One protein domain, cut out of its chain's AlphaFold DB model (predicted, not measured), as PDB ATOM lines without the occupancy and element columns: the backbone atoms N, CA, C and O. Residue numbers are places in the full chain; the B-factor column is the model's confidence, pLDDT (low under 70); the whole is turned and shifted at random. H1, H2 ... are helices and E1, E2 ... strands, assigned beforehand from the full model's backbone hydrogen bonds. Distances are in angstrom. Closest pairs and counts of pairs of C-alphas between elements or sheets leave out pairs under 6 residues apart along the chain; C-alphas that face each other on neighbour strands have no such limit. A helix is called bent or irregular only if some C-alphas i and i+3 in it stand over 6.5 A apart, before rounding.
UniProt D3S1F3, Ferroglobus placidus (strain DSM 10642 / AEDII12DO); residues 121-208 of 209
ATOM      1  N   GLU A 121     183.441 133.314 110.498       91.62
ATOM      2  CA  GLU A 121     183.526 134.580 109.779       91.62
ATOM      3  C   GLU A 121     182.620 135.619 110.442       91.62
ATOM      4  O   GLU A 121     181.580 135.283 111.009       91.62
ATOM      5  N   VAL A 122     182.985 136.898 110.347       93.00
ATOM      6  CA  VAL A 122     182.139 138.009 110.808       93.00
ATOM      7  C   VAL A 122     181.869 139.000 109.697       93.00
ATOM      8  O   VAL A 122     182.786 139.515 109.056       93.00
ATOM      9  N   GLU A 123     180.591 139.307 109.524       94.31
ATOM     10  CA  GLU A 123     180.094 140.312 108.598       94.31
ATOM     11  C   GLU A 123     179.417 141.427 109.389       94.31
ATOM     12  O   GLU A 123     178.577 141.173 110.245       94.31
ATOM     13  N   GLU A 124     179.791 142.671 109.115       94.06
ATOM     14  CA  GLU A 124     179.121 143.829 109.699       94.06
ATOM     15  C   GLU A 124     177.734 143.981 109.074       94.06
ATOM     16  O   GLU A 124     177.613 144.079 107.853       94.06
ATOM     17  N   ILE A 125     176.696 143.985 109.909       94.94
ATOM     18  CA  ILE A 125     175.301 144.059 109.453       94.94
ATOM     19  C   ILE A 125     174.639 145.400 109.765       94.94
ATOM     20  O   ILE A 125     173.606 145.714 109.178       94.94
ATOM     21  N   GLY A 126     175.233 146.208 110.644       93.81
ATOM     22  CA  GLY A 126     174.789 147.574 110.887       93.81
ATOM     23  C   GLY A 126     175.253 148.136 112.223       93.81
ATOM     24  O   GLY A 126     176.117 147.575 112.898       93.81
ATOM     25  N   GLU A 127     174.640 149.253 112.594       94.06
ATOM     26  CA  GLU A 127     174.901 149.998 113.822       94.06
ATOM     27  C   GLU A 127     173.587 150.155 114.601       94.06
ATOM     28  O   GLU A 127     172.504 150.236 114.008       94.06
ATOM     29  N   THR A 128     173.667 150.184 115.928       93.38
ATOM     30  CA  THR A 128     172.524 150.484 116.798       93.38
ATOM     31  C   THR A 128     172.298 151.992 116.905       93.38
ATOM     32  O   THR A 128     173.178 152.803 116.619       93.38
ATOM     33  N   ASP A 129     171.138 152.407 117.415       90.50
ATOM     34  CA  ASP A 129     170.872 153.826 117.708       90.50
ATOM     35  C   ASP A 129     171.835 154.443 118.745       90.50
ATOM     36  O   ASP A 129     171.923 155.667 118.862       90.50
ATOM     37  N   LEU A 130     172.547 153.608 119.510       88.88
ATOM     38  CA  LEU A 130     173.514 154.020 120.531       88.88
ATOM     39  C   LEU A 130     174.959 154.058 120.014       88.88
ATOM     40  O   LEU A 130     175.856 154.435 120.768       88.88
ATOM     41  N   GLY A 131     175.173 153.707 118.747       89.38
ATOM     42  CA  GLY A 131     176.486 153.669 118.114       89.38
ATOM     43  C   GLY A 131     177.274 152.379 118.345       89.38
ATOM     44  O   GLY A 131     178.499 152.373 118.223       89.38
ATOM     45  N   ASP A 132     176.598 151.290 118.731       93.94
ATOM     46  CA  ASP A 132     177.226 149.971 118.801       93.94
ATOM     47  C   ASP A 132     177.263 149.338 117.410       93.94
ATOM     48  O   ASP A 132     176.276 149.386 116.677       93.94
ATOM     49  N   MET A 133     178.358 148.663 117.077       93.81
ATOM     50  CA  MET A 133     178.473 147.903 115.834       93.81
ATOM     51  C   MET A 133     177.909 146.498 116.030       93.81
ATOM     52  O   MET A 133     178.223 145.829 117.017       93.81
ATOM     53  N   VAL A 134     177.108 146.018 115.085       96.00
ATOM     54  CA  VAL A 134     176.548 144.665 115.115       96.00
ATOM     55  C   VAL A 134     177.133 143.840 113.974       96.00
ATOM     56  O   VAL A 134     177.137 144.251 112.812       96.00
ATOM     57  N   TYR A 135     177.590 142.639 114.317       95.75
ATOM     58  CA  TYR A 135     178.181 141.676 113.399       95.75
ATOM     59  C   TYR A 135     177.362 140.388 113.379       95.75
ATOM     60  O   TYR A 135     177.044 139.834 114.433       95.75
ATOM     61  N   ALA A 136     177.068 139.883 112.186       96.31
ATOM     62  CA  ALA A 136     176.631 138.512 111.971       96.31
ATOM     63  C   ALA A 136     177.843 137.580 112.033       96.31
ATOM     64  O   ALA A 136     178.864 137.843 111.396       96.31
ATOM     65  N   ILE A 137     177.719 136.479 112.772       95.94
ATOM     66  CA  ILE A 137     178.713 135.404 112.802       95.94
ATOM     67  C   ILE A 137     178.267 134.321 111.831       95.94
ATOM     68  O   ILE A 137     177.143 133.821 111.934       95.94
ATOM     69  N   LYS A 138     179.157 133.928 110.921       94.94
ATOM     70  CA  LYS A 138     178.925 132.863 109.954       94.94
ATOM     71  C   LYS A 138     179.837 131.669 110.186       94.94
ATOM     72  O   LYS A 138     180.975 131.819 110.615       94.94
ATOM     73  N   LEU A 139     179.320 130.489 109.866       93.12
ATOM     74  CA  LEU A 139     180.059 129.235 109.810       93.12
ATOM     75  C   LEU A 139     179.719 128.563 108.481       93.12
ATOM     76  O   LEU A 139     178.544 128.346 108.193       93.12
ATOM     77  N   GLU A 140     180.731 128.302 107.650       89.25
ATOM     78  CA  GLU A 140     180.553 127.745 106.295       89.25
ATOM     79  C   GLU A 140     179.538 128.541 105.436       89.25
ATOM     80  O   GLU A 140     178.780 127.988 104.640       89.25
ATOM     81  N   GLY A 141     179.499 129.867 105.616       87.69
ATOM     82  CA  GLY A 141     178.587 130.778 104.914       87.69
ATOM     83  C   GLY A 141     177.159 130.851 105.473       87.69
ATOM     84  O   GLY A 141     176.404 131.740 105.072       87.69
ATOM     85  N   GLU A 142     176.783 129.982 106.414       93.12
ATOM     86  CA  GLU A 142     175.512 130.061 107.136       93.12
ATOM     87  C   GLU A 142     175.629 131.052 108.296       93.12
ATOM     88  O   GLU A 142     176.605 131.022 109.037       93.12
ATOM     89  N   GLU A 143     174.634 131.921 108.488       94.56
ATOM     90  CA  GLU A 143     174.586 132.778 109.672       94.56
ATOM     91  C   GLU A 143     174.181 131.962 110.905       94.56
ATOM     92  O   GLU A 143     173.075 131.428 110.982       94.56
ATOM     93  N   VAL A 144     175.079 131.884 111.884       96.06
ATOM     94  CA  VAL A 144     174.925 131.041 113.077       96.06
ATOM     95  C   VAL A 144     174.910 131.834 114.376       96.06
ATOM     96  O   VAL A 144     174.646 131.259 115.433       96.06
ATOM     97  N   GLY A 145     175.188 133.137 114.330       96.25
ATOM     98  CA  GLY A 145     175.296 133.963 115.523       96.25
ATOM     99  C   GLY A 145     175.281 135.458 115.253       96.25
ATOM    100  O   GLY A 145     175.256 135.903 114.110       96.25
ATOM    101  N   ALA A 146     175.331 136.227 116.334       97.06
ATOM    102  CA  ALA A 146     175.507 137.670 116.289       97.06
ATOM    103  C   ALA A 146     176.357 138.149 117.471       97.06
ATOM    104  O   ALA A 146     176.277 137.605 118.577       97.06
ATOM    105  N   VAL A 147     177.146 139.192 117.235       96.94
ATOM    106  CA  VAL A 147     177.920 139.920 118.243       96.94
ATOM    107  C   VAL A 147     177.589 141.401 118.140       96.94
ATOM    108  O   VAL A 147     177.574 141.965 117.052       96.94
ATOM    109  N   ILE A 148     177.355 142.028 119.286       96.25
ATOM    110  CA  ILE A 148     177.320 143.479 119.434       96.25
ATOM    111  C   ILE A 148     178.645 143.942 120.034       96.25
ATOM    112  O   ILE A 148     179.158 143.323 120.971       96.25
ATOM    113  N   ALA A 149     179.192 145.023 119.493       95.44
ATOM    114  CA  ALA A 149     180.445 145.620 119.905       95.44
ATOM    115  C   ALA A 149     180.242 147.094 120.244       95.44
ATOM    116  O   ALA A 149     179.939 147.912 119.376       95.44
ATOM    117  N   THR A 150     180.448 147.429 121.512       94.88
ATOM    118  CA  THR A 150     180.405 148.806 121.998       94.88
ATOM    119  C   THR A 150     181.818 149.392 121.959       94.88
ATOM    120  O   THR A 150     182.670 148.934 122.734       94.88
ATOM    121  N   PRO A 151     182.105 150.383 121.097       91.19
ATOM    122  CA  PRO A 151     183.432 150.983 121.002       91.19
ATOM    123  C   PRO A 151     183.768 151.804 122.259       91.19
ATOM    124  O   PRO A 151     182.981 152.632 122.721       91.19
ATOM    125  N   ILE A 152     184.960 151.594 122.822       90.50
ATOM    126  CA  ILE A 152     185.505 152.318 123.978       90.50
ATOM    127  C   ILE A 152     186.968 152.689 123.694       90.50
ATOM    128  O   ILE A 152     187.887 151.903 123.926       90.50
ATOM    129  N   ASN A 153     187.197 153.936 123.274       86.44
ATOM    130  CA  ASN A 153     188.507 154.444 122.843       86.44
ATOM    131  C   ASN A 153     189.089 153.622 121.673       86.44
ATOM    132  O   ASN A 153     188.538 153.668 120.579       86.44
ATOM    133  N   GLU A 154     190.190 152.898 121.902       83.88
ATOM    134  CA  GLU A 154     190.869 152.034 120.923       83.88
ATOM    135  C   GLU A 154     190.452 150.552 121.044       83.88
ATOM    136  O   GLU A 154     190.934 149.715 120.291       83.88
ATOM    137  N   GLU A 155     189.566 150.215 121.989       91.25
ATOM    138  CA  GLU A 155     189.065 148.854 122.227       91.25
ATOM    139  C   GLU A 155     187.550 148.784 121.996       91.25
ATOM    140  O   GLU A 155     186.864 149.803 121.931       91.25
ATOM    141  N   SER A 156     186.996 147.575 121.927       91.31
ATOM    142  CA  SER A 156     185.550 147.340 121.939       91.31
ATOM    143  C   SER A 156     185.163 146.346 123.028       91.31
ATOM    144  O   SER A 156     185.882 145.383 123.298       91.31
ATOM    145  N   VAL A 157     184.012 146.562 123.663       94.81
ATOM    146  CA  VAL A 157     183.381 145.559 124.530       94.81
ATOM    147  C   VAL A 157     182.400 144.764 123.692       94.81
ATOM    148  O   VAL A 157     181.424 145.319 123.195       94.81
ATOM    149  N   VAL A 158     182.642 143.464 123.566       95.81
ATOM    150  CA  VAL A 158     181.796 142.556 122.795       95.81
ATOM    151  C   VAL A 158     180.923 141.693 123.686       95.81
ATOM    152  O   VAL A 158     181.327 141.278 124.773       95.81
ATOM    153  N   ARG A 159     179.722 141.395 123.199       96.19
ATOM    154  CA  ARG A 159     178.816 140.372 123.727       96.19
ATOM    155  C   ARG A 159     178.099 139.725 122.552       96.19
ATOM    156  O   ARG A 159     177.755 140.410 121.597       96.19
ATOM    157  N   GLY A 160     177.826 138.431 122.626       96.44
ATOM    158  CA  GLY A 160     177.148 137.751 121.529       96.44
ATOM    159  C   GLY A 160     176.723 136.339 121.852       96.44
ATOM    160  O   GLY A 160     176.813 135.893 122.998       96.44
ATOM    161  N   ALA A 161     176.274 135.636 120.824       97.38
ATOM    162  CA  ALA A 161     176.024 134.208 120.889       97.38
ATOM    163  C   ALA A 161     176.161 133.559 119.507       97.38
ATOM    164  O   ALA A 161     175.961 134.209 118.480       97.38
ATOM    165  N   VAL A 162     176.480 132.267 119.511       96.88
ATOM    166  CA  VAL A 162     176.474 131.376 118.344       96.88
ATOM    167  C   VAL A 162     175.610 130.157 118.652       96.88
ATOM    168  O   VAL A 162     175.507 129.748 119.806       96.88
ATOM    169  N   THR A 163     174.982 129.573 117.636       95.75
ATOM    170  CA  THR A 163     174.143 128.365 117.756       95.75
ATOM    171  C   THR A 163     174.833 127.102 117.248       95.75
ATOM    172  O   THR A 163     174.425 126.000 117.617       95.75
ATOM    173  N   LYS A 164     175.878 127.247 116.421       92.69
ATOM    174  CA  LYS A 164     176.608 126.147 115.777       92.69
ATOM    175  C   LYS A 164     178.133 126.309 115.912       92.69
ATOM    176  O   LYS A 164     178.618 127.442 115.951       92.69
ATOM    177  N   PRO A 165     178.896 125.196 115.960       88.75
ATOM    178  CA  PRO A 165     178.406 123.816 116.045       88.75
ATOM    179  C   PRO A 165     177.839 123.485 117.436       88.75
ATOM    180  O   PRO A 165     177.085 122.526 117.576       88.75
ATOM    181  N   VAL A 166     178.148 124.308 118.444       91.69
ATOM    182  CA  VAL A 166     177.600 124.221 119.801       91.69
ATOM    183  C   VAL A 166     177.006 125.580 120.185       91.69
ATOM    184  O   VAL A 166     177.618 126.603 119.874       91.69
ATOM    185  N   PRO A 167     175.842 125.626 120.859       95.44
ATOM    186  CA  PRO A 167     175.293 126.879 121.348       95.44
ATOM    187  C   PRO A 167     176.147 127.469 122.474       95.44
ATOM    188  O   PRO A 167     176.297 126.870 123.542       95.44
ATOM    189  N   VAL A 168     176.679 128.666 122.242       96.50
ATOM    190  CA  VAL A 168     177.565 129.365 123.177       96.50
ATOM    191  C   VAL A 168     177.157 130.826 123.293       96.50
ATOM    192  O   VAL A 168     176.904 131.492 122.290       96.50
ATOM    193  N   ILE A 169     177.155 131.344 124.522       97.62
ATOM    194  CA  ILE A 169     177.061 132.779 124.797       97.62
ATOM    195  C   ILE A 169     178.460 133.337 125.046       97.62
ATOM    196  O   ILE A 169     179.174 132.890 125.946       97.62
ATOM    197  N   ILE A 170     178.811 134.359 124.272       96.94
ATOM    198  CA  ILE A 170     180.017 135.161 124.450       96.94
ATOM    199  C   ILE A 170     179.714 136.211 125.520       96.94
ATOM    200  O   ILE A 170     178.916 137.134 125.311       96.94
ATOM    201  N   GLU A 171     180.333 136.053 126.688       94.25
ATOM    202  CA  GLU A 171     180.206 137.008 127.785       94.25
ATOM    203  C   GLU A 171     180.927 138.325 127.475       94.25
ATOM    204  O   GLU A 171     181.790 138.402 126.598       94.25
ATOM    205  N   LYS A 172     180.559 139.380 128.212       94.94
ATOM    206  CA  LYS A 172     181.109 140.725 128.017       94.94
ATOM    207  C   LYS A 172     182.630 140.715 128.155       94.94
ATOM    208  O   LYS A 172     183.147 140.637 129.267       94.94
ATOM    209  N   THR A 173     183.316 140.864 127.032       94.62
ATOM    210  CA  THR A 173     184.776 140.770 126.948       94.62
ATOM    211  C   THR A 173     185.317 141.966 126.182       94.62
ATOM    212  O   THR A 173     184.672 142.460 125.261       94.62
ATOM    213  N   LYS A 174     186.481 142.475 126.582       93.88
ATOM    214  CA  LYS A 174     187.179 143.524 125.835       93.88
ATOM    215  C   LYS A 174     188.051 142.897 124.759       93.88
ATOM    216  O   LYS A 174     188.756 141.936 125.058       93.88
ATOM    217  N   VAL A 175     188.017 143.467 123.564       93.69
ATOM    218  CA  VAL A 175     188.812 143.027 122.414       93.69
ATOM    219  C   VAL A 175     189.339 144.219 121.630       93.69
ATOM    220  O   VAL A 175     188.729 145.292 121.626       93.69
ATOM    221  N   GLN A 176     190.473 144.020 120.965       90.38
ATOM    222  CA  GLN A 176     191.031 144.996 120.026       90.38
ATOM    223  C   GLN A 176     190.532 144.731 118.607       90.38
ATOM    224  O   GLN A 176     190.212 145.670 117.883       90.38
ATOM    225  N   ASP A 177     190.423 143.455 118.232       89.19
ATOM    226  CA  ASP A 177     189.908 143.033 116.934       89.19
ATOM    227  C   ASP A 177     188.961 141.843 117.087       89.19
ATOM    228  O   ASP A 177     189.357 140.721 117.399       89.19
ATOM    229  N   ILE A 178     187.684 142.091 116.813       87.88
ATOM    230  CA  ILE A 178     186.628 141.079 116.871       87.88
ATOM    231  C   ILE A 178     186.917 139.950 115.881       87.88
ATOM    232  O   ILE A 178     186.680 138.791 116.209       87.88
ATOM    233  N   ARG A 179     187.439 140.270 114.686       87.38
ATOM    234  CA  ARG A 179     187.674 139.275 113.631       87.38
ATOM    235  C   ARG A 179     188.755 138.286 114.049       87.38
ATOM    236  O   ARG A 179     188.548 137.084 113.936       87.38
ATOM    237  N   GLY A 180     189.879 138.787 114.562       86.81
ATOM    238  CA  GLY A 180     190.984 137.955 115.034       86.81
ATOM    239  C   GLY A 180     190.705 137.211 116.343       86.81
ATOM    240  O   GLY A 180     191.290 136.157 116.579       86.81
ATOM    241  N   GLU A 181     189.819 137.728 117.199       91.69
ATOM    242  CA  GLU A 181     189.581 137.160 118.532       91.69
ATOM    243  C   GLU A 181     188.322 136.284 118.638       91.69
ATOM    244  O   GLU A 181     188.139 135.616 119.656       91.69
ATOM    245  N   LEU A 182     187.467 136.224 117.612       90.56
ATOM    246  CA  LEU A 182     186.179 135.528 117.691       90.56
ATOM    247  C   LEU A 182     186.290 134.054 118.100       90.56
ATOM    248  O   LEU A 182     185.572 133.619 119.000       90.56
ATOM    249  N   ASN A 183     187.205 133.295 117.493       89.50
ATOM    250  CA  ASN A 183     187.376 131.872 117.812       89.50
ATOM    251  C   ASN A 183     187.729 131.671 119.295       89.50
ATOM    252  O   ASN A 183     187.209 130.766 119.951       89.50
ATOM    253  N   ARG A 184     188.561 132.561 119.854       90.88
ATOM    254  CA  ARG A 184     188.909 132.574 121.280       90.88
ATOM    255  C   ARG A 184     187.685 132.886 122.141       90.88
ATOM    256  O   ARG A 184     187.429 132.173 123.106       90.88
ATOM    257  N   LEU A 185     186.913 133.907 121.767       92.31
ATOM    258  CA  LEU A 185     185.707 134.326 122.487       92.31
ATOM    259  C   LEU A 185     184.633 133.235 122.532       92.31
ATOM    260  O   LEU A 185     184.009 133.035 123.571       92.31
ATOM    261  N   VAL A 186     184.422 132.517 121.426       91.56
ATOM    262  CA  VAL A 186     183.487 131.383 121.386       91.56
ATOM    263  C   VAL A 186     184.010 130.231 122.244       91.56
ATOM    264  O   VAL A 186     183.248 129.634 122.995       91.56
ATOM    265  N   LYS A 187     185.312 129.935 122.209       89.06
ATOM    266  CA  LYS A 187     185.905 128.849 123.006       89.06
ATOM    267  C   LYS A 187     185.851 129.101 124.517       89.06
ATOM    268  O   LYS A 187     185.673 128.160 125.286       89.06
ATOM    269  N   GLU A 188     186.022 130.350 124.939       91.19
ATOM    270  CA  GLU A 188     185.937 130.775 126.346       91.19
ATOM    271  C   GLU A 188     184.492 131.023 126.814       91.19
ATOM    272  O   GLU A 188     184.242 131.155 128.014       91.19
ATOM    273  N   GLY A 189     183.544 131.093 125.878       92.06
ATOM    274  CA  GLY A 189     182.144 131.373 126.155       92.06
ATOM    275  C   GLY A 189     181.433 130.267 126.940       92.06
ATOM    276  O   GLY A 189     181.900 129.136 127.095       92.06
ATOM    277  N   ARG A 190     180.241 130.594 127.442       95.50
ATOM    278  CA  ARG A 190     179.421 129.668 128.229       95.50
ATOM    279  C   ARG A 190     178.546 128.815 127.311       95.50
ATOM    280  O   ARG A 190     177.712 129.359 126.590       95.50
ATOM    281  N   ASN A 191     178.680 127.491 127.400       94.88
ATOM    282  CA  ASN A 191     177.776 126.544 126.739       94.88
ATOM    283  C   ASN A 191     176.352 126.664 127.298       94.88
ATOM    284  O   ASN A 191     176.162 126.687 128.519       94.88
ATOM    285  N   VAL A 192     175.365 126.710 126.407       95.25
ATOM    286  CA  VAL A 192     173.946 126.888 126.749       95.25
ATOM    287  C   VAL A 192     173.038 125.994 125.905       95.25
ATOM    288  O   VAL A 192     173.486 125.289 125.004       95.25
ATOM    289  N   GLU A 193     171.738 126.008 126.194       94.44
ATOM    290  CA  GLU A 193     170.736 125.420 125.303       94.44
ATOM    291  C   GLU A 193     170.541 126.299 124.055       94.44
ATOM    292  O   GLU A 193     170.624 127.527 124.135       94.44
ATOM    293  N   SER A 194     170.215 125.694 122.905       91.31
ATOM    294  CA  SER A 194     170.026 126.415 121.633       91.31
ATOM    295  C   SER A 194     169.053 127.590 121.752       91.31
ATOM    296  O   SER A 194     169.361 128.686 121.298       91.31
ATOM    297  N   GLY A 195     167.931 127.398 122.455       92.38
ATOM    298  CA  GLY A 195     166.930 128.449 122.643       92.38
ATOM    299  C   GLY A 195     167.388 129.621 123.522       92.38
ATOM    300  O   GLY A 195     166.766 130.679 123.489       92.38
ATOM    301  N   GLU A 196     168.444 129.469 124.328       95.12
ATOM    302  CA  GLU A 196     169.049 130.589 125.064       95.12
ATOM    303  C   GLU A 196     169.948 131.416 124.135       95.12
ATOM    304  O   GLU A 196     169.849 132.642 124.120       95.12
ATOM    305  N   ALA A 197     170.769 130.750 123.317       96.06
ATOM    306  CA  ALA A 197     171.622 131.408 122.327       96.06
ATOM    307  C   ALA A 197     170.796 132.158 121.265       96.06
ATOM    308  O   ALA A 197     171.087 133.316 120.973       96.06
ATOM    309  N   GLU A 198     169.730 131.536 120.745       96.12
ATOM    310  CA  GLU A 198     168.807 132.142 119.773       96.12
ATOM    311  C   GLU A 198     168.206 133.453 120.288       96.12
ATOM    312  O   GLU A 198     168.235 134.459 119.585       96.12
ATOM    313  N   LYS A 199     167.751 133.482 121.547       96.50
ATOM    314  CA  LYS A 199     167.199 134.701 122.159       96.50
ATOM    315  C   LYS A 199     168.212 135.837 122.206       96.50
ATOM    316  O   LYS A 199     167.863 136.967 121.894       96.50
ATOM    317  N   VAL A 200     169.461 135.549 122.576       96.50
ATOM    318  CA  VAL A 200     170.518 136.573 122.607       96.50
ATOM    319  C   VAL A 200     170.792 137.118 121.203       96.50
ATOM    320  O   VAL A 200     170.980 138.322 121.045       96.50
ATOM    321  N   ILE A 201     170.784 136.257 120.183       96.56
ATOM    322  CA  ILE A 201     170.965 136.661 118.781       96.56
ATOM    323  C   ILE A 201     169.811 137.559 118.325       96.56
ATOM    324  O   ILE A 201     170.054 138.618 117.748       96.56
ATOM    325  N   GLU A 202     168.566 137.166 118.598       96.25
ATOM    326  CA  GLU A 202     167.374 137.956 118.269       96.25
ATOM    327  C   GLU A 202     167.369 139.308 118.990       96.25
ATOM    328  O   GLU A 202     167.105 140.333 118.362       96.25
ATOM    329  N   GLU A 203     167.720 139.336 120.280       95.75
ATOM    330  CA  GLU A 203     167.867 140.568 121.058       95.75
ATOM    331  C   GLU A 203     168.886 141.509 120.410       95.75
ATOM    332  O   GLU A 203     168.570 142.672 120.177       95.75
ATOM    333  N   ILE A 204     170.078 141.014 120.063       95.12
ATOM    334  CA  ILE A 204     171.124 141.819 119.415       95.12
ATOM    335  C   ILE A 204     170.636 142.379 118.077       95.12
ATOM    336  O   ILE A 204     170.775 143.573 117.823       95.12
ATOM    337  N   LYS A 205     170.025 141.541 117.236       93.56
ATOM    338  CA  LYS A 205     169.512 141.970 115.929       93.56
ATOM    339  C   LYS A 205     168.362 142.964 116.044       93.56
ATOM    340  O   LYS A 205     168.233 143.826 115.186       93.56
ATOM    341  N   SER A 206     167.546 142.881 117.094       94.19
ATOM    342  CA  SER A 206     166.445 143.826 117.323       94.19
ATOM    343  C   SER A 206     166.909 145.256 117.625       94.19
ATOM    344  O   SER A 206     166.100 146.178 117.547       94.19
ATOM    345  N   LEU A 207     168.193 145.442 117.957       91.81
ATOM    346  CA  LEU A 207     168.809 146.750 118.204       91.81
ATOM    347  C   LEU A 207     169.322 147.427 116.927       91.81
ATOM    348  O   LEU A 207     169.765 148.574 117.000       91.81
ATOM    349  N   LEU A 208     169.313 146.724 115.790       90.00
ATOM    350  CA  LEU A 208     169.693 147.294 114.503       90.00
ATOM    351  C   LEU A 208     168.713 148.385 114.079       90.00
ATOM    352  O   LEU A 208     167.498 148.253 114.245       90.00
TER     353      LEU A 208
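This is residues 121 to 208 of the 209 residues of a protein of Ferroglobus placidus (strain DSM 10642 / AEDII12DO) (UniProt D3S1F3). One twisted, curled sheet of five strands makes the body; it wraps round helix H1 on one face, while helix H2 covers the opposite face slantwise, giving three layers, with helices on both faces of a sheet. The strands follow one another as a meander, each the antiparallel neighbour of the one before, in the order E1 - E2 - E3 - E4 - E5. The printed part has 88 residues with five named strands, then two named helices, H1 and H2; the class is mixed, helices and strands. It is compact, with a radius of gyration of the C-alphas of 11.7 A, and rounded, spanning 33 by 25 by 22 A.

E1, residues 121 to 127, is an edge strand and forms a hairpin with E2, residues 133 to 139; N 123 and O 136 are 2.9 A apart, within hydrogen-bond range. E2 forms a hairpin with E3, residues 142 to 152, where N 135 and O 147 are at 2.8 A. E3 bends by 53 degrees at residue 145. It forms a hairpin with E4, residues 155 to 162, with N 148 and O 159 at 2.8 A. E4 forms a hairpin with the other edge strand, E5, residues 168 to 175, with N 158 and O 173 at 2.8 A. E5 bends by 73 degrees at residue 172. The sheet curls round H1, residues 178 to 188; the closest C-alphas of E5 and H1 are those of Ile 170 and Val 186, 6.0 A apart, and those of E1 and H1 are Val 122 and Arg 179, 6.3 A apart. H2, residues 194 to 206, is on the opposite face, at a height over the sheet of 8.2 A. It lies over E3 and only just over E4 and E5, on each of which 3 of its C-alphas fall; it runs slantwise to the strands, at 54 degrees to E3 on the local plane. The closest C-alphas of E3 and H2 are those of Ala 146 and Ile 201, 5.3 A apart. H1 and H2 are apart. Of the O i to N i+4 pairs, 5 of 7 in H1 and 8 of 9 in H2 are within hydrogen-bond range.

E1 begins at C-alpha 121, (183.526, 134.580, 109.779). From first to last C-alpha E2 measures 19.7 A, E3 29.6 A, E4 21.9 A and H2 18.3 A. H1 is irregular: C-alphas 180 and 183 are 7.6 A apart. Residues 190 to 191 pair, antiparallel, with residues 168 to 169 of E5. H2 ends at C-alpha 206, (166.445, 143.826, 117.323).

The two C-alphas farthest apart, those of Asn 153 and Glu 193, are 34.1 A apart. The printed part has no cut, and its six links between named elements are tight. The mean pLDDT of the printed part is 93.3, and no printed residue is under 70.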